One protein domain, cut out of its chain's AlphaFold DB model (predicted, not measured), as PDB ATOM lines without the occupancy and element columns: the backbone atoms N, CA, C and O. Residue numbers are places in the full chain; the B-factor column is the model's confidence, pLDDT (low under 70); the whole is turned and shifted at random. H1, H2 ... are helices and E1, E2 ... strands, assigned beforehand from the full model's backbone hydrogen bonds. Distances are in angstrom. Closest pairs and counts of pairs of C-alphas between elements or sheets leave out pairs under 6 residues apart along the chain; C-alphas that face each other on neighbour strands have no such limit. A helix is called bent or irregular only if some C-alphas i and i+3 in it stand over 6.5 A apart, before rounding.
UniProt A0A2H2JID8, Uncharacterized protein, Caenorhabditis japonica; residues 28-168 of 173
ATOM      1  N   SER A  28     105.222 108.708  75.625       71.75
ATOM      2  CA  SER A  28     104.219 108.436  74.591       71.75
ATOM      3  C   SER A  28     103.535 109.679  74.008       71.75
ATOM      4  O   SER A  28     102.884 109.589  72.969       71.75
ATOM      5  N   GLU A  29     103.643 110.841  74.660       75.31
ATOM      6  CA  GLU A  29     103.011 112.086  74.199       75.31
ATOM      7  C   GLU A  29     103.912 112.905  73.258       75.31
ATOM      8  O   GLU A  29     103.460 113.883  72.654       75.31
ATOM      9  N   HIS A  30     105.169 112.494  73.064       75.62
ATOM     10  CA  HIS A  30     106.074 113.145  72.115       75.62
ATOM     11  C   HIS A  30     105.781 112.694  70.685       75.62
ATOM     12  O   HIS A  30     106.231 111.647  70.230       75.62
ATOM     13  N   LYS A  31     105.019 113.519  69.961       69.75
ATOM     14  CA  LYS A  31     104.645 113.301  68.546       69.75
ATOM     15  C   LYS A  31     105.459 114.139  67.551       69.75
ATOM     16  O   LYS A  31     105.179 114.111  66.358       69.75
ATOM     17  N   GLY A  32     106.410 114.932  68.043       73.94
ATOM     18  CA  GLY A  32     107.175 115.896  67.253       73.94
ATOM     19  C   GLY A  32     108.668 115.793  67.531       73.94
ATOM     20  O   GLY A  32     109.305 114.808  67.171       73.94
ATOM     21  N   VAL A  33     109.231 116.823  68.162       78.75
ATOM     22  CA  VAL A  33     110.640 116.796  68.565       78.75
ATOM     23  C   VAL A  33     110.826 115.762  69.670       78.75
ATOM     24  O   VAL A  33     110.169 115.840  70.704       78.75
ATOM     25  N   VAL A  34     111.735 114.820  69.439       82.81
ATOM     26  CA  VAL A  34     112.088 113.778  70.403       82.81
ATOM     27  C   VAL A  34     113.093 114.342  71.416       82.81
ATOM     28  O   VAL A  34     114.139 114.843  70.992       82.81
ATOM     29  N   PRO A  35     112.815 114.266  72.729       87.06
ATOM     30  CA  PRO A  35     113.769 114.661  73.763       87.06
ATOM     31  C   PRO A  35     115.047 113.814  73.739       87.06
ATOM     32  O   PRO A  35     115.022 112.620  73.441       87.06
ATOM     33  N   LEU A  36     116.176 114.396  74.134       89.56
ATOM     34  CA  LEU A  36     117.486 113.741  74.094       89.56
ATOM     35  C   LEU A  36     117.575 112.491  74.954       89.56
ATOM     36  O   LEU A  36     118.311 111.580  74.590       89.56
ATOM     37  N   TYR A  37     116.879 112.434  76.093       88.44
ATOM     38  CA  TYR A  37     117.001 111.294  77.007       88.44
ATOM     39  C   TYR A  37     116.525 109.977  76.367       88.44
ATOM     40  O   TYR A  37     117.053 108.924  76.697       88.44
ATOM     41  N   PHE A  38     115.674 110.031  75.331       87.31
ATOM     42  CA  PHE A  38     115.334 108.861  74.512       87.31
ATOM     43  C   PHE A  38     116.568 108.209  73.883       87.31
ATOM     44  O   PHE A  38     116.561 107.023  73.584       87.31
ATOM     45  N   MET A  39     117.648 108.959  73.667       90.00
ATOM     46  CA  MET A  39     118.877 108.435  73.081       90.00
ATOM     47  C   MET A  39     119.758 107.680  74.085       90.00
ATOM     48  O   MET A  39     120.791 107.150  73.672       90.00
ATOM     49  N   ASN A  40     119.372 107.582  75.363       89.38
ATOM     50  CA  ASN A  40     120.128 106.828  76.359       89.38
ATOM     51  C   ASN A  40     120.195 105.328  75.988       89.38
ATOM     52  O   ASN A  40     119.149 104.688  75.835       89.38
ATOM     53  N   PRO A  41     121.404 104.735  75.873       88.38
ATOM     54  CA  PRO A  41     121.610 103.301  75.667       88.38
ATOM     55  C   PRO A  41     120.853 102.392  76.631       88.38
ATOM     56  O   PRO A  41     120.378 101.337  76.218       88.38
ATOM     57  N   ASN A  42     120.642 102.832  77.871       86.88
ATOM     58  CA  ASN A  42     119.962 102.046  78.900       86.88
ATOM     59  C   ASN A  42     118.474 101.784  78.596       86.88
ATOM     60  O   ASN A  42     117.837 100.992  79.285       86.88
ATOM     61  N   HIS A  43     117.903 102.434  77.578       83.44
ATOM     62  CA  HIS A  43     116.505 102.259  77.180       83.44
ATOM     63  C   HIS A  43     116.266 101.170  76.128       83.44
ATOM     64  O   HIS A  43     115.110 100.918  75.816       83.44
ATOM     65  N   GLU A  44     117.299 100.508  75.586       77.06
ATOM     66  CA  GLU A  44     117.126  99.515  74.500       77.06
ATOM     67  C   GLU A  44     116.128  98.398  74.827       77.06
ATOM     68  O   GLU A  44     115.410  97.944  73.944       77.06
ATOM     69  N   ALA A  45     116.064  97.976  76.091       74.44
ATOM     70  CA  ALA A  45     115.162  96.925  76.553       74.44
ATOM     71  C   ALA A  45     113.907  97.463  77.266       74.44
ATOM     72  O   ALA A  45     113.192  96.687  77.897       74.44
ATOM     73  N   ASN A  46     113.658  98.778  77.241       75.69
ATOM     74  CA  ASN A  46     112.567  99.393  77.994       75.69
ATOM     75  C   ASN A  46     111.314  99.594  77.112       75.69
ATOM     76  O   ASN A  46     111.336 100.453  76.225       75.69
ATOM     77  N   PRO A  47     110.192  98.900  77.399       71.94
ATOM     78  CA  PRO A  47     108.959  98.995  76.611       71.94
ATOM     79  C   PRO A  47     108.353 100.403  76.555       71.94
ATOM     80  O   PRO A  47     107.622 100.723  75.625       71.94
ATOM     81  N   LEU A  48     108.659 101.277  77.523       70.00
ATOM     82  CA  LEU A  48     108.177 102.667  77.523       70.00
ATOM     83  C   LEU A  48     108.738 103.504  76.366       70.00
ATOM     84  O   LEU A  48     108.198 104.567  76.065       70.00
ATOM     85  N   PHE A  49     109.824 103.039  75.747       73.19
ATOM     86  CA  PHE A  49     110.520 103.718  74.660       73.19
ATOM     87  C   PHE A  49     110.422 102.960  73.326       73.19
ATOM     88  O   PHE A  49     110.948 103.438  72.313       73.19
ATOM     89  N   GLU A  50     109.735 101.810  73.293       64.88
ATOM     90  CA  GLU A  50     109.466 101.073  72.056       64.88
ATOM     91  C   GLU A  50     108.737 101.971  71.047       64.88
ATOM     92  O   GLU A  50     107.788 102.678  71.378       64.88
ATOM     93  N   GLY A  51     109.219 101.989  69.803       63.78
ATOM     94  CA  GLY A  51     108.663 102.823  68.730       63.78
ATOM     95  C   GLY A  51     109.044 104.310  68.778       63.78
ATOM     96  O   GLY A  51     108.845 105.003  67.783       63.78
ATOM     97  N   HIS A  52     109.641 104.795  69.872       63.62
ATOM     98  CA  HIS A  52     110.121 106.180  70.005       63.62
ATOM     99  C   HIS A  52     111.654 106.308  70.001       63.62
ATOM    100  O   HIS A  52     112.192 107.405  69.834       63.62
ATOM    101  N   LEU A  53     112.371 105.193  70.169       66.06
ATOM    102  CA  LEU A  53     113.819 105.115  69.992       66.06
ATOM    103  C   LEU A  53     114.170 105.331  68.516       66.06
ATOM    104  O   LEU A  53     114.134 104.408  67.704       66.06
ATOM    105  N   GLY A  54     114.519 106.568  68.163       63.56
ATOM    106  CA  GLY A  54     115.147 106.857  66.877       63.56
ATOM    107  C   GLY A  54     116.429 106.035  66.705       63.56
ATOM    108  O   GLY A  54     117.121 105.735  67.682       63.56
ATOM    109  N   SER A  55     116.767 105.679  65.462       70.94
ATOM    110  CA  SER A  55     118.016 104.963  65.200       70.94
ATOM    111  C   SER A  55     119.199 105.784  65.718       70.94
ATOM    112  O   SER A  55     119.442 106.920  65.297       70.94
ATOM    113  N   ARG A  56     119.964 105.204  66.649       81.06
ATOM    114  CA  ARG A  56     121.194 105.825  67.165       81.06
ATOM    115  C   ARG A  56     122.316 105.822  66.135       81.06
ATOM    116  O   ARG A  56     123.313 106.512  66.329       81.06
ATOM    117  N   ARG A  57     122.149 105.072  65.042       80.75
ATOM    118  CA  ARG A  57     123.055 105.062  63.898       80.75
ATOM    119  C   ARG A  57     122.379 105.612  62.645       80.75
ATOM    120  O   ARG A  57     121.212 105.338  62.387       80.75
ATOM    121  N   SER A  58     123.138 106.381  61.878       81.69
ATOM    122  CA  SER A  58     122.821 106.755  60.501       81.69
ATOM    123  C   SER A  58     122.981 105.552  59.560       81.69
ATOM    124  O   SER A  58     123.626 104.565  59.921       81.69
ATOM    125  N   GLU A  59     122.457 105.666  58.340       77.81
ATOM    126  CA  GLU A  59     122.615 104.682  57.256       77.81
ATOM    127  C   GLU A  59     124.096 104.393  56.948       77.81
ATOM    128  O   GLU A  59     124.471 103.249  56.706       77.81
ATOM    129  N   ASP A  60     124.966 105.397  57.100       80.69
ATOM    130  CA  ASP A  60     126.425 105.279  56.941       80.69
ATOM    131  C   ASP A  60     127.135 104.578  58.123       80.69
ATOM    132  O   ASP A  60     128.363 104.597  58.229       80.69
ATOM    133  N   GLY A  61     126.388 104.047  59.096       81.12
ATOM    134  CA  GLY A  61     126.919 103.372  60.285       81.12
ATOM    135  C   GLY A  61     127.512 104.292  61.365       81.12
ATOM    136  O   GLY A  61     127.930 103.796  62.414       81.12
ATOM    137  N   LYS A  62     127.531 105.613  61.140       87.56
ATOM    138  CA  LYS A  62     127.951 106.643  62.113       87.56
ATOM    139  C   LYS A  62     126.863 106.919  63.150       87.56
ATOM    140  O   LYS A  62     125.697 106.647  62.893       87.56
ATOM    141  N   ASP A  63     127.225 107.511  64.288       89.12
ATOM    142  CA  ASP A  63     126.236 107.993  65.262       89.12
ATOM    143  C   ASP A  63     125.267 108.993  64.611       89.12
ATOM    144  O   ASP A  63     125.671 109.869  63.842       89.12
ATOM    145  N   SER A  64     123.979 108.880  64.934       89.56
ATOM    146  CA  SER A  64     122.986 109.856  64.499       89.56
ATOM    147  C   SER A  64     123.260 111.224  65.148       89.56
ATOM    148  O   SER A  64     123.839 111.291  66.243       89.56
ATOM    149  N   PRO A  65     122.851 112.343  64.519       89.06
ATOM    150  CA  PRO A  65     123.066 113.673  65.090       89.06
ATOM    151  C   PRO A  65     122.460 113.824  66.490       89.06
ATOM    152  O   PRO A  65     123.089 114.398  67.375       89.06
ATOM    153  N   LEU A  66     121.274 113.246  66.718       89.00
ATOM    154  CA  LEU A  66     120.592 113.304  68.012       89.00
ATOM    155  C   LEU A  66     121.346 112.502  69.086       89.00
ATOM    156  O   LEU A  66     121.539 112.993  70.198       89.00
ATOM    157  N   PHE A  67     121.850 111.312  68.744       91.88
ATOM    158  CA  PHE A  67     122.671 110.518  69.660       91.88
ATOM    159  C   PHE A  67     124.015 111.192  69.968       91.88
ATOM    160  O   PHE A  67     124.471 111.188  71.112       91.88
ATOM    161  N   THR A  68     124.618 111.844  68.972       93.81
ATOM    162  CA  THR A  68     125.841 112.640  69.154       93.81
ATOM    163  C   THR A  68     125.601 113.806  70.114       93.81
ATOM    164  O   THR A  68     126.392 114.015  71.036       93.81
ATOM    165  N   SER A  69     124.488 114.531  69.957       94.81
ATOM    166  CA  SER A  69     124.066 115.580  70.889       94.81
ATOM    167  C   SER A  69     123.874 115.044  72.304       94.81
ATOM    168  O   SER A  69     124.392 115.643  73.243       94.81
ATOM    169  N   TRP A  70     123.211 113.894  72.468       94.94
ATOM    170  CA  TRP A  70     123.024 113.270  73.780       94.94
ATOM    171  C   TRP A  70     124.365 112.953  74.456       94.94
ATOM    172  O   TRP A  70     124.577 113.359  75.601       94.94
ATOM    173  N   LYS A  71     125.313 112.330  73.734       95.75
ATOM    174  CA  LYS A  71     126.674 112.061  74.243       95.75
ATOM    175  C   LYS A  71     127.385 113.344  74.664       95.75
ATOM    176  O   LYS A  71     127.955 113.410  75.746       95.75
ATOM    177  N   LEU A  72     127.356 114.371  73.815       97.19
ATOM    178  CA  LEU A  72     128.038 115.638  74.081       97.19
ATOM    179  C   LEU A  72     127.438 116.383  75.274       97.19
ATOM    180  O   LEU A  72     128.191 116.936  76.074       97.19
ATOM    181  N   VAL A  73     126.112 116.407  75.402       96.81
ATOM    182  CA  VAL A  73     125.409 117.073  76.506       96.81
ATOM    183  C   VAL A  73     125.704 116.377  77.828       96.81
ATOM    184  O   VAL A  73     126.143 117.033  78.770       96.81
ATOM    185  N   THR A  74     125.523 115.059  77.889       95.88
ATOM    186  CA  THR A  74     125.761 114.276  79.111       95.88
ATOM    187  C   THR A  74     127.229 114.317  79.544       95.88
ATOM    188  O   THR A  74     127.512 114.565  80.717       95.88
ATOM    189  N   ASP A  75     128.176 114.198  78.607       97.12
ATOM    190  CA  ASP A  75     129.610 114.368  78.881       97.12
ATOM    191  C   ASP A  75     129.942 115.782  79.381       97.12
ATOM    192  O   ASP A  75     130.720 115.955  80.319       97.12
ATOM    193  N   SER A  76     129.321 116.807  78.790       96.69
ATOM    194  CA  SER A  76     129.524 118.197  79.205       96.69
ATOM    195  C   SER A  76     129.009 118.444  80.619       96.69
ATOM    196  O   SER A  76     129.683 119.124  81.387       96.69
ATOM    197  N   VAL A  77     127.865 117.871  80.999       94.81
ATOM    198  CA  VAL A  77     127.350 117.958  82.374       94.81
ATOM    199  C   VAL A  77     128.294 117.261  83.350       94.81
ATOM    200  O   VAL A  77     128.685 117.867  84.344       94.81
ATOM    201  N   ASN A  78     128.752 116.047  83.029       94.75
ATOM    202  CA  ASN A  78     129.716 115.312  83.855       94.75
ATOM    203  C   ASN A  78     131.034 116.085  84.062       94.75
ATOM    204  O   ASN A  78     131.637 116.040  85.132       94.75
ATOM    205  N   LYS A  79     131.472 116.834  83.044       94.81
ATOM    206  CA  LYS A  79     132.697 117.651  83.071       94.81
ATOM    207  C   LYS A  79     132.492 119.084  83.572       94.81
ATOM    208  O   LYS A  79     133.443 119.860  83.537       94.81
ATOM    209  N   ASN A  80     131.292 119.457  84.027       92.06
ATOM    210  CA  ASN A  80     130.939 120.834  84.409       92.06
ATOM    211  C   ASN A  80     131.162 121.878  83.288       92.06
ATOM    212  O   ASN A  80     131.483 123.035  83.541       92.06
ATOM    213  N   LEU A  81     130.972 121.480  82.030       93.81
ATOM    214  CA  LEU A  81     131.095 122.315  80.832       93.81
ATOM    215  C   LEU A  81     129.715 122.688  80.269       93.81
ATOM    216  O   LEU A  81     129.448 122.515  79.081       93.81
ATOM    217  N   LEU A  82     128.810 123.195  81.112       93.81
ATOM    218  CA  LEU A  82     127.404 123.373  80.735       93.81
ATOM    219  C   LEU A  82     127.194 124.329  79.548       93.81
ATOM    220  O   LEU A  82     126.300 124.105  78.736       93.81
ATOM    221  N   PHE A  83     128.062 125.328  79.368       94.44
ATOM    222  CA  PHE A  83     128.036 126.189  78.180       94.44
ATOM    223  C   PHE A  83     128.150 125.392  76.878       94.44
ATOM    224  O   PHE A  83     127.435 125.666  75.918       94.44
ATOM    225  N   LYS A  84     129.004 124.360  76.861       94.81
ATOM    226  CA  LYS A  84     129.164 123.470  75.708       94.81
ATOM    227  C   LYS A  84     127.872 122.701  75.434       94.81
ATOM    228  O   LYS A  84     127.466 122.630  74.280       94.81
ATOM    229  N   ALA A  85     127.195 122.206  76.473       94.88
ATOM    230  CA  ALA A  85     125.897 121.543  76.328       94.88
ATOM    231  C   ALA A  85     124.841 122.482  75.722       94.88
ATOM    232  O   ALA A  85     124.191 122.125  74.742       94.88
ATOM    233  N   VAL A  86     124.719 123.706  76.251       94.00
ATOM    234  CA  VAL A  86     123.791 124.721  75.723       94.00
ATOM    235  C   VAL A  86     124.114 125.032  74.262       94.00
ATOM    236  O   VAL A  86     123.229 125.006  73.412       94.00
ATOM    237  N   GLN A  87     125.386 125.265  73.941       93.19
ATOM    238  CA  GLN A  87     125.815 125.577  72.582       93.19
ATOM    239  C   GLN A  87     125.548 124.424  71.604       93.19
ATOM    240  O   GLN A  87     125.118 124.678  70.479       93.19
ATOM    241  N   THR A  88     125.753 123.171  72.019       94.56
ATOM    242  CA  THR A  88     125.399 121.988  71.221       94.56
ATOM    243  C   THR A  88     123.918 122.008  70.844       94.56
ATOM    244  O   THR A  88     123.594 121.845  69.668       94.56
ATOM    245  N   LEU A  89     123.024 122.286  71.798       93.81
ATOM    246  CA  LEU A  89     121.579 122.267  71.555       93.81
ATOM    247  C   LEU A  89     121.079 123.458  70.741       93.81
ATOM    248  O   LEU A  89     120.316 123.267  69.791       93.81
ATOM    249  N   VAL A  90     121.586 124.661  71.014       91.88
ATOM    250  CA  VAL A  90     121.316 125.843  70.181       91.88
ATOM    251  C   VAL A  90     121.760 125.603  68.738       91.88
ATOM    252  O   VAL A  90     121.028 125.903  67.800       91.88
ATOM    253  N   ASN A  91     122.951 125.042  68.533       91.44
ATOM    254  CA  ASN A  91     123.453 124.782  67.187       91.44
ATOM    255  C   ASN A  91     122.656 123.685  66.478       91.44
ATOM    256  O   ASN A  91     122.411 123.807  65.282       91.44
ATOM    257  N   SER A  92     122.223 122.647  67.201       89.81
ATOM    258  CA  SER A  92     121.417 121.559  66.632       89.81
ATOM    259  C   SER A  92     120.024 122.009  66.181       89.81
ATOM    260  O   SER A  92     119.463 121.436  65.253       89.81
ATOM    261  N   SER A  93     119.489 123.061  66.802       89.44
ATOM    262  CA  SER A  93     118.193 123.653  66.469       89.44
ATOM    263  C   SER A  93     118.309 124.841  65.511       89.44
ATOM    264  O   SER A  93     117.297 125.396  65.090       89.44
ATOM    265  N   ARG A  94     119.524 125.253  65.132       89.06
ATOM    266  CA  ARG A  94     119.746 126.429  64.288       89.06
ATOM    267  C   ARG A  94     119.284 126.176  62.855       89.06
ATOM    268  O   ARG A  94     119.739 125.251  62.191       89.06
ATOM    269  N   LEU A  95     118.461 127.083  62.340       87.88
ATOM    270  CA  LEU A  95     118.017 127.116  60.951       87.88
ATOM    271  C   LEU A  95     118.493 128.406  60.279       87.88
ATOM    272  O   LEU A  95     118.497 129.478  60.884       87.88
ATOM    273  N   VAL A  96     118.879 128.314  59.007       84.81
ATOM    274  CA  VAL A  96     119.168 129.484  58.168       84.81
ATOM    275  C   VAL A  96     118.025 129.633  57.175       84.81
ATOM    276  O   VAL A  96     117.801 128.752  56.351       84.81
ATOM    277  N   LYS A  97     117.286 130.742  57.259       81.69
ATOM    278  CA  LYS A  97     116.156 131.041  56.372       81.69
ATOM    279  C   LYS A  97     116.310 132.460  55.845       81.69
ATOM    280  O   LYS A  97     116.466 133.383  56.634       81.69
ATOM    281  N   ASN A  98     116.288 132.634  54.524       81.12
ATOM    282  CA  ASN A  98     116.415 133.940  53.858       81.12
ATOM    283  C   ASN A  98     117.636 134.766  54.323       81.12
ATOM    284  O   ASN A  98     117.549 135.978  54.487       81.12
ATOM    285  N   GLY A  99     118.770 134.105  54.580       80.38
ATOM    286  CA  GLY A  99     120.001 134.763  55.035       80.38
ATOM    287  C   GLY A  99     120.033 135.145  56.521       80.38
ATOM    288  O   GLY A  99     121.073 135.599  56.993       80.38
ATOM    289  N   SER A 100     118.955 134.917  57.281       81.31
ATOM    290  CA  SER A 100     118.915 135.141  58.729       81.31
ATOM    291  C   SER A 100     118.833 133.839  59.529       81.31
ATOM    292  O   SER A 100     118.318 132.802  59.094       81.31
ATOM    293  N   VAL A 101     119.418 133.888  60.725       84.38
ATOM    294  CA  VAL A 101     119.510 132.758  61.651       84.38
ATOM    295  C   VAL A 101     118.274 132.728  62.532       84.38
ATOM    296  O   VAL A 101     117.942 133.731  63.154       84.38
ATOM    297  N   HIS A 102     117.644 131.565  62.615       86.00
ATOM    298  CA  HIS A 102     116.497 131.304  63.471       86.00
ATOM    299  C   HIS A 102     116.757 130.060  64.314       86.00
ATOM    300  O   HIS A 102     117.588 129.219  63.960       86.00
ATOM    301  N   VAL A 103     116.017 129.926  65.409       86.00
ATOM    302  CA  VAL A 103     115.955 128.687  66.183       86.00
ATOM    303  C   VAL A 103     114.705 127.929  65.740       86.00
ATOM    304  O   VAL A 103     113.597 128.458  65.780       86.00
ATOM    305  N   GLY A 104     114.899 126.718  65.228       86.25
ATOM    306  CA  GLY A 104     113.839 125.815  64.799       86.25
ATOM    307  C   GLY A 104     113.083 125.191  65.969       86.25
ATOM    308  O   GLY A 104     113.391 125.423  67.139       86.25
ATOM    309  N   ALA A 105     112.083 124.369  65.646       84.69
ATOM    310  CA  ALA A 105     111.370 123.594  66.652       84.69
ATOM    311  C   ALA A 105     112.344 122.651  67.372       84.69
ATOM    312  O   ALA A 105     113.057 121.882  66.729       84.69
ATOM    313  N   HIS A 106     112.368 122.720  68.700       88.19
ATOM    314  CA  HIS A 106     113.207 121.875  69.537       88.19
ATOM    315  C   HIS A 106     112.553 121.654  70.909       88.19
ATOM    316  O   HIS A 106     111.628 122.379  71.292       88.19
ATOM    317  N   PHE A 107     113.017 120.638  71.634       86.12
ATOM    318  CA  PHE A 107     112.626 120.426  73.022       86.12
ATOM    319  C   PHE A 107     113.332 121.466  73.907       86.12
ATOM    320  O   PHE A 107     114.490 121.770  73.621       86.12
ATOM    321  N   PRO A 108     112.691 122.033  74.951       88.12
ATOM    322  CA  PRO A 108     113.290 123.126  75.716       88.12
ATOM    323  C   PRO A 108     114.683 122.766  76.242       88.12
ATOM    324  O   PRO A 108     114.834 121.771  76.952       88.12
ATOM    325  N   ILE A 109     115.684 123.592  75.936       91.81
ATOM    326  CA  ILE A 109     117.117 123.298  76.096       91.81
ATOM    327  C   ILE A 109     117.433 122.853  77.520       91.81
ATOM    328  O   ILE A 109     118.037 121.803  77.736       91.81
ATOM    329  N   PHE A 110     116.997 123.631  78.515       90.81
ATOM    330  CA  PHE A 110     117.234 123.279  79.911       90.81
ATOM    331  C   PHE A 110     116.579 121.945  80.288       90.81
ATOM    332  O   PHE A 110     117.181 121.155  81.013       90.81
ATOM    333  N   ARG A 111     115.353 121.684  79.813       87.12
ATOM    334  CA  ARG A 111     114.647 120.429  80.113       87.12
ATOM    335  C   ARG A 111     115.342 119.241  79.474       87.12
ATOM    336  O   ARG A 111     115.441 118.207  80.117       87.12
ATOM    337  N   ASP A 112     115.853 119.409  78.264       88.75
ATOM    338  CA  ASP A 112     116.582 118.365  77.555       88.75
ATOM    339  C   ASP A 112     117.862 117.983  78.303       88.75
ATOM    340  O   ASP A 112     118.098 116.810  78.594       88.75
ATOM    341  N   ILE A 113     118.643 118.988  78.719       93.06
ATOM    342  CA  ILE A 113     119.836 118.783  79.547       93.06
ATOM    343  C   ILE A 113     119.453 118.131  80.878       93.06
ATOM    344  O   ILE A 113     120.078 117.153  81.288       93.06
ATOM    345  N   GLN A 114     118.437 118.659  81.563       89.12
ATOM    346  CA  GLN A 114     117.996 118.158  82.860       89.12
ATOM    347  C   GLN A 114     117.529 116.704  82.778       89.12
ATOM    348  O   GLN A 114     117.972 115.902  83.595       89.12
ATOM    349  N   PHE A 115     116.664 116.352  81.828       87.94
ATOM    350  CA  PHE A 115     116.139 114.994  81.710       87.94
ATOM    351  C   PHE A 115     117.210 114.014  81.258       87.94
ATOM    352  O   PHE A 115     117.366 112.995  81.917       87.94
ATOM    353  N   ALA A 116     118.028 114.344  80.253       90.62
ATOM    354  CA  ALA A 116     119.132 113.472  79.845       90.62
ATOM    355  C   ALA A 116     120.136 113.232  80.988       90.62
ATOM    356  O   ALA A 116     120.647 112.127  81.153       90.62
ATOM    357  N   SER A 117     120.396 114.254  81.807       91.06
ATOM    358  CA  SER A 117     121.306 114.139  82.951       91.06
ATOM    359  C   SER A 117     120.689 113.371  84.117       91.06
ATOM    360  O   SER A 117     121.375 112.580  84.756       91.06
ATOM    361  N   LEU A 118     119.412 113.600  84.426       87.25
ATOM    362  CA  LEU A 118     118.710 112.870  85.486       87.25
ATOM    363  C   LEU A 118     118.564 111.396  85.138       87.25
ATOM    364  O   LEU A 118     118.739 110.551  86.004       87.25
ATOM    365  N   ASP A 119     118.264 111.107  83.880       87.25
ATOM    366  CA  ASP A 119     118.110 109.756  83.371       87.25
ATOM    367  C   ASP A 119     119.434 108.968  83.404       87.25
ATOM    368  O   ASP A 119     119.455 107.794  83.766       87.25
ATOM    369  N   LEU A 120     120.568 109.626  83.124       89.81
ATOM    370  CA  LEU A 120     121.883 108.981  83.166       89.81
ATOM    371  C   LEU A 120     122.499 108.908  84.575       89.81
ATOM    372  O   LEU A 120     123.041 107.875  84.959       89.81
ATOM    373  N   PHE A 121     122.469 110.005  85.335       88.69
ATOM    374  CA  PHE A 121     123.181 110.121  86.617       88.69
ATOM    375  C   PHE A 121     122.283 109.881  87.837       88.69
ATOM    376  O   PHE A 121     122.779 109.719  88.956       88.69
ATOM    377  N   GLY A 122     120.960 109.885  87.661       84.75
ATOM    378  CA  GLY A 122     119.994 109.662  88.732       84.75
ATOM    379  C   GLY A 122     120.209 110.596  89.922       84.75
ATOM    380  O   GLY A 122     120.230 111.825  89.801       84.75
ATOM    381  N   ARG A 123     120.383 109.996  91.105       83.31
ATOM    382  CA  ARG A 123     120.590 110.710  92.376       83.31
ATOM    383  C   ARG A 123     121.960 111.386  92.490       83.31
ATOM    384  O   ARG A 123     122.110 112.262  93.335       83.31
ATOM    385  N   ALA A 124     122.934 111.020  91.655       86.69
ATOM    386  CA  ALA A 124     124.252 111.653  91.658       86.69
ATOM    387  C   ALA A 124     124.238 113.056  91.022       86.69
ATOM    388  O   ALA A 124     125.173 113.832  91.219       86.69
ATOM    389  N   LEU A 125     123.180 113.414  90.282       86.81
ATOM    390  CA  LEU A 125     123.056 114.743  89.695       86.81
ATOM    391  C   LEU A 125     122.731 115.801  90.760       86.81
ATOM    392  O   LEU A 125     121.641 115.821  91.338       86.81
ATOM    393  N   LEU A 126     123.629 116.772  90.923       88.62
ATOM    394  CA  LEU A 126     123.388 117.966  91.734       88.62
ATOM    395  C   LEU A 126     122.487 118.960  90.983       88.62
ATOM    396  O   LEU A 126     122.952 119.855  90.277       88.62
ATOM    397  N   ARG A 127     121.169 118.810  91.144       84.94
ATOM    398  CA  ARG A 127     120.140 119.595  90.428       84.94
ATOM    399  C   ARG A 127     120.273 121.108  90.638       84.94
ATOM    400  O   ARG A 127     120.144 121.875  89.689       84.94
ATOM    401  N   ASP A 128     120.574 121.526  91.863       85.50
ATOM    402  CA  ASP A 128     120.719 122.941  92.229       85.50
ATOM    403  C   ASP A 128     121.959 123.584  91.604       85.50
ATOM    404  O   ASP A 128     121.926 124.748  91.190       85.50
ATOM    405  N   ALA A 129     123.038 122.802  91.491       89.50
ATOM    406  CA  ALA A 129     124.228 123.214  90.766       89.50
ATOM    407  C   ALA A 129     123.913 123.353  89.272       89.50
ATOM    408  O   ALA A 129     124.271 124.367  88.682       89.50
ATOM    409  N   LEU A 130     123.169 122.407  88.685       90.75
ATOM    410  CA  LEU A 130     122.764 122.467  87.278       90.75
ATOM    411  C   LEU A 130     121.904 123.706  86.968       90.75
ATOM    412  O   LEU A 130     122.159 124.394  85.985       90.75
ATOM    413  N   ASP A 131     120.923 124.030  87.818       89.25
ATOM    414  CA  ASP A 131     120.109 125.250  87.690       89.25
ATOM    415  C   ASP A 131     120.951 126.529  87.736       89.25
ATOM    416  O   ASP A 131     120.722 127.462  86.968       89.25
ATOM    417  N   SER A 132     121.891 126.595  88.680       90.56
ATOM    418  CA  SER A 132     122.725 127.783  88.887       90.56
ATOM    419  C   SER A 132     123.749 127.946  87.767       90.56
ATOM    420  O   SER A 132     123.967 129.052  87.276       90.56
ATOM    421  N   GLN A 133     124.338 126.838  87.313       92.75
ATOM    422  CA  GLN A 133     125.218 126.832  86.154       92.75
ATOM    423  C   GLN A 133     124.453 127.242  84.895       92.75
ATOM    424  O   GLN A 133     124.975 128.036  84.125       92.75
ATOM    425  N   TYR A 134     123.224 126.760  84.677       93.12
ATOM    426  CA  TYR A 134     122.472 127.120  83.471       93.12
ATOM    427  C   TYR A 134     122.210 128.622  83.399       93.12
ATOM    428  O   TYR A 134     122.417 129.231  82.354       93.12
ATOM    429  N   ASP A 135     121.822 129.221  84.523       92.38
ATOM    430  CA  ASP A 135     121.639 130.666  84.653       92.38
ATOM    431  C   ASP A 135     122.929 131.444  84.323       92.38
ATOM    432  O   ASP A 135     122.923 132.359  83.500       92.38
ATOM    433  N   SER A 136     124.075 131.022  84.870       92.06
ATOM    434  CA  SER A 136     125.390 131.606  84.551       92.06
ATOM    435  C   SER A 136     125.775 131.448  83.075       92.06
ATOM    436  O   SER A 136     126.181 132.408  82.418       92.06
ATOM    437  N   GLU A 137     125.670 130.235  82.532       91.38
ATOM    438  CA  GLU A 137     126.190 129.913  81.204       91.38
ATOM    439  C   GLU A 137     125.290 130.429  80.079       91.38
ATOM    440  O   GLU A 137     125.806 130.889  79.059       91.38
ATOM    441  N   SER A 138     123.963 130.438  80.250       87.12
ATOM    442  CA  SER A 138     123.070 131.031  79.243       87.12
ATOM    443  C   SER A 138     123.348 132.531  79.087       87.12
ATOM    444  O   SER A 138     123.296 133.076  77.981       87.12
ATOM    445  N   ASN A 139     123.755 133.196  80.174       86.94
ATOM    446  CA  ASN A 139     124.131 134.599  80.147       86.94
ATOM    447  C   ASN A 139     125.406 134.877  79.332       86.94
ATOM    448  O   ASN A 139     125.621 136.023  78.934       86.94
ATOM    449  N   LYS A 140     126.192 133.854  78.988       91.44
ATOM    450  CA  LYS A 140     127.369 133.971  78.114       91.44
ATOM    451  C   LYS A 140     127.047 133.775  76.634       91.44
ATOM    452  O   LYS A 140     127.926 133.947  75.791       91.44
ATOM    453  N   LEU A 141     125.806 133.415  76.292       88.38
ATOM    454  CA  LEU A 141     125.403 133.268  74.896       88.38
ATOM    455  C   LEU A 141     125.526 134.601  74.138       88.38
ATOM    456  O   LEU A 141     125.225 135.658  74.706       88.38
ATOM    457  N   PRO A 142     125.916 134.574  72.849       89.00
ATOM    458  CA  PRO A 142     125.986 135.784  72.037       89.00
ATOM    459  C   PRO A 142     124.641 136.536  72.017       89.00
ATOM    460  O   PRO A 142     123.603 135.880  71.887       89.00
ATOM    461  N   PRO A 143     124.623 137.885  72.055       88.44
ATOM    462  CA  PRO A 143     123.382 138.669  72.069       88.44
ATOM    463  C   PRO A 143     122.407 138.295  70.946       88.44
ATOM    464  O   PRO A 143     121.238 138.034  71.206       88.44
ATOM    465  N   LYS A 144     122.922 138.116  69.721       86.50
ATOM    466  CA  LYS A 144     122.129 137.700  68.551       86.50
ATOM    467  C   LYS A 144     121.413 136.359  68.731       86.50
ATOM    468  O   LYS A 144     120.385 136.138  68.112       86.50
ATOM    469  N   ILE A 145     121.982 135.445  69.521       86.94
ATOM    470  CA  ILE A 145     121.358 134.154  69.834       86.94
ATOM    471  C   ILE A 145     120.304 134.335  70.925       86.94
ATOM    472  O   ILE A 145     119.205 133.808  70.798       86.94
ATOM    473  N   LYS A 146     120.605 135.112  71.972       88.31
ATOM    474  CA  LYS A 146     119.648 135.401  73.050       88.31
ATOM    475  C   LYS A 146     118.363 136.053  72.539       88.31
ATOM    476  O   LYS A 146     117.293 135.712  73.023       88.31
ATOM    477  N   GLU A 147     118.472 136.945  71.557       88.56
ATOM    478  CA  GLU A 147     117.328 137.630  70.937       88.56
ATOM    479  C   GLU A 147     116.379 136.683  70.191       88.56
ATOM    480  O   GLU A 147     115.182 136.948  70.120       88.56
ATOM    481  N   ILE A 148     116.897 135.579  69.643       88.25
ATOM    482  CA  ILE A 148     116.109 134.614  68.859       88.25
ATOM    483  C   ILE A 148     115.704 133.370  69.659       88.25
ATOM    484  O   ILE A 148     114.967 132.531  69.139       88.25
ATOM    485  N   LEU A 149     116.188 133.222  70.897       88.50
ATOM    486  CA  LEU A 149     115.823 132.106  71.765       88.50
ATOM    487  C   LEU A 149     114.399 132.288  72.309       88.50
ATOM    488  O   LEU A 149     114.088 133.349  72.862       88.50
ATOM    489  N   PRO A 150     113.534 131.264  72.213       88.12
ATOM    490  CA  PRO A 150     112.188 131.354  72.751       88.12
ATOM    491  C   PRO A 150     112.226 131.401  74.282       88.12
ATOM    492  O   PRO A 150     113.125 130.859  74.921       88.12
ATOM    493  N   ILE A 151     111.205 132.022  74.884       85.19
ATOM    494  CA  ILE A 151     111.123 132.311  76.332       85.19
ATOM    495  C   ILE A 151     111.401 131.074  77.204       85.19
ATOM    496  O   ILE A 151     112.014 131.190  78.261       85.19
ATOM    497  N   GLN A 152     110.985 129.890  76.753       85.62
ATOM    498  CA  GLN A 152     111.168 128.623  77.467       85.62
ATOM    499  C   GLN A 152     112.634 128.205  77.682       85.62
ATOM    500  O   GLN A 152     112.891 127.402  78.579       85.62
ATOM    501  N   ASP A 153     113.572 128.735  76.891       89.88
ATOM    502  CA  ASP A 153     115.006 128.425  76.991       89.88
ATOM    503  C   ASP A 153     115.786 129.461  77.800       89.88
ATOM    504  O   ASP A 153     116.967 129.265  78.096       89.88
ATOM    505  N   HIS A 154     115.141 130.556  78.202       89.50
ATOM    506  CA  HIS A 154     115.753 131.513  79.116       89.50
ATOM    507  C   HIS A 154     115.812 130.926  80.534       89.50
ATOM    508  O   HIS A 154     114.975 130.095  80.903       89.50
ATOM    509  N   PRO A 155     116.794 131.333  81.360       89.06
ATOM    510  CA  PRO A 155     116.866 130.894  82.745       89.06
ATOM    511  C   PRO A 155     115.578 131.187  83.510       89.06
ATOM    512  O   PRO A 155     114.976 132.255  83.396       89.06
ATOM    513  N   LEU A 156     115.164 130.222  84.326       84.50
ATOM    514  CA  LEU A 156     113.985 130.373  85.166       84.50
ATOM    515  C   LEU A 156     114.286 131.276  86.366       84.50
ATOM    516  O   LEU A 156     115.341 131.173  86.999       84.50
ATOM    517  N   SER A 157     113.301 132.087  86.755       84.06
ATOM    518  CA  SER A 157     113.372 132.875  87.989       84.06
ATOM    519  C   SER A 157     113.578 131.981  89.219       84.06
ATOM    520  O   SER A 157     113.244 130.791  89.221       84.06
ATOM    521  N   HIS A 158     114.102 132.554  90.305       81.50
ATOM    522  CA  HIS A 158     114.286 131.830  91.570       81.50
ATOM    523  C   HIS A 158     112.985 131.190  92.079       81.50
ATOM    524  O   HIS A 158     113.003 130.035  92.499       81.50
ATOM    525  N   VAL A 159     111.859 131.904  91.972       78.56
ATOM    526  CA  VAL A 159     110.538 131.406  92.388       78.56
ATOM    527  C   VAL A 159     110.124 130.209  91.537       78.56
ATOM    528  O   VAL A 159     109.770 129.166  92.077       78.56
ATOM    529  N   THR A 160     110.248 130.301  90.211       77.00
ATOM    530  CA  THR A 160     109.890 129.194  89.314       77.00
ATOM    531  C   THR A 160     110.786 127.971  89.530       77.00
ATOM    532  O   THR A 160     110.289 126.841  89.522       77.00
ATOM    533  N   ARG A 161     112.088 128.169  89.787       79.81
ATOM    534  CA  ARG A 161     113.009 127.083  90.166       79.81
ATOM    535  C   ARG A 161     112.583 126.415  91.472       79.81
ATOM    536  O   ARG A 161     112.513 125.189  91.520       79.81
ATOM    537  N   ALA A 162     112.259 127.198  92.502       74.31
ATOM    538  CA  ALA A 162     111.789 126.682  93.787       74.31
ATOM    539  C   ALA A 162     110.484 125.887  93.635       74.31
ATOM    540  O   ALA A 162     110.413 124.752  94.103       74.31
ATOM    541  N   CYS A 163     109.506 126.418  92.889       71.94
ATOM    542  CA  CYS A 163     108.286 125.693  92.540       71.94
ATOM    543  C   CYS A 163     108.624 124.345  91.903       71.94
ATOM    544  O   CYS A 163     108.170 123.317  92.381       71.94
ATOM    545  N   ARG A 164     109.475 124.304  90.874       72.31
ATOM    546  CA  ARG A 164     109.802 123.044  90.189       72.31
ATOM    547  C   ARG A 164     110.348 121.969  91.140       72.31
ATOM    548  O   ARG A 164     110.022 120.802  90.959       72.31
ATOM    549  N   LYS A 165     111.134 122.346  92.155       69.06
ATOM    550  CA  LYS A 165     111.695 121.408  93.147       69.06
ATOM    551  C   LYS A 165     110.626 120.785  94.044       69.06
ATOM    552  O   LYS A 165     110.702 119.596  94.327       69.06
ATOM    553  N   VAL A 166     109.619 121.563  94.447       62.88
ATOM    554  CA  VAL A 166     108.518 121.095  95.312       62.88
ATOM    555  C   VAL A 166     107.657 120.032  94.613       62.88
ATOM    556  O   VAL A 166     107.113 119.150  95.269       62.88
ATOM    557  N   PHE A 167     107.569 120.071  93.278       56.03
ATOM    558  CA  PHE A 167     106.706 119.188  92.477       56.03
ATOM    559  C   PHE A 167     107.470 118.199  91.600       56.03
ATOM    560  O   PHE A 167     106.931 117.731  90.594       56.03
ATOM    561  N   MET A 168     108.710 117.874  91.961       55.72
ATOM    562  CA  MET A 168     109.503 116.862  91.269       55.72
ATOM    563  C   MET A 168     109.636 115.605  92.141       55.72
ATOM    564  O   MET A 168     110.646 115.452  92.830       55.72
TER     565      MET A 168
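This is residues 28 to 168 of the 173 residues of an uncharacterized protein of Caenorhabditis japonica (UniProt A0A2H2JID8). The helical hairpin H2 and H3, two helices side by side, forms a core with H4, which crosses H2 and meets H3 with its residues 109 to 113, while H5 meets H3 near Phe 83 with its residues 133 to 138, making a corner, and short H1 packs on H2 and H4. A small hairpin of strands, E1 and E2, lies at one end near short H6, H7 lies far from the middle beside H5, and the unnamed stretch 40 to 64 loops along another side. The printed part has 141 residues with seven named helices and two named strands, in the order H1 H2 H3 E1 E2 H4 H5 H6 H7; the sheet E1 - E2 is antiparallel and the class is mostly helix. The whole is compact, with a radius of gyration of the C-alphas of 15.5 A and spans of 44 by 38 by 30 A.

E1 is residues 94 to 97 and E2 residues 100 to 103. Before them come H1, residues 36 to 39, beginning at C-alpha 36 (117.486, 113.741, 74.094), H2, residues 65 to 78, 20.0 A long, and H3, residues 82 to 92, 15.4 A. After them come H4, residues 109 to 124, 20.7 A, beginning at C-alpha 109 (117.117, 123.298, 76.096), H5, residues 127 to 138, 16.3 A, H6, residues 143 to 146, and H7, residues 158 to 166, 12.7 A, ending at C-alpha 166 (108.518, 121.095, 95.312). H4 has a kink of 63 degrees near residue 118 and is irregular, with C-alphas 120 and 123 9.5 A apart.

E1 and E2 form an antiparallel hairpin at 141 degrees, with N 95 and O 102 at 2.8 A and N 100 and O 97 at 3.0 A, within hydrogen-bond range. E2 and H6 are near each other, and H6 touches no helix. The closest C-alphas of H3 and E2 are Val 90 and Val 103, 7.3 A. H3 and H2, a helical hairpin, touch at a shallow tilt of 11 degrees, opposite ways, closest at C-alphas Ala 85 and Val 73, 4.5 A. H4, the hub, touches H2 with its residues 113 to 120 alone, at a steep tilt of 57 degrees, the closest C-alphas being Ser 117 and Thr 74, 5.9 A. With residues 109 to 113 alone H4 touches H3, at a steep tilt of 47 degrees, closest at C-alphas Ile 109 and Leu 89, 6.4 A. With residues 112 to 119 alone it touches H1, closest at C-alphas Ala 116 and Tyr 37, 4.2 A. H4 and H5, a helical hairpin, only just touch, with 3 pairs of C-alphas within 8 A, the closest Phe 110 and Tyr 134, 7.4 A. H5 touches H3 with its residues 133 to 138 alone, at a steep tilt of 62 degrees, closest at C-alphas Glu 137 and Phe 83, 5.1 A. H5 and H7 are close but not clearly touching, with C-alphas Asp 131 and Arg 161 7.7 A apart. Every O i to N i+4 pair is within hydrogen-bond range in H2, H3, H5 and H7, 10 of 12 are in H4, and H1 and H6 are too short for such a pair.

The two C-alphas farthest apart, those of Asp 60 and Val 159, are 46.8 A apart. The printed part has no cut. The links H1 to H2 and H6 to H7 are long. Mean pLDDT of the printed part is 85.2; residue 31, residues 50 to 54 and residues 165 to 168 are under 70.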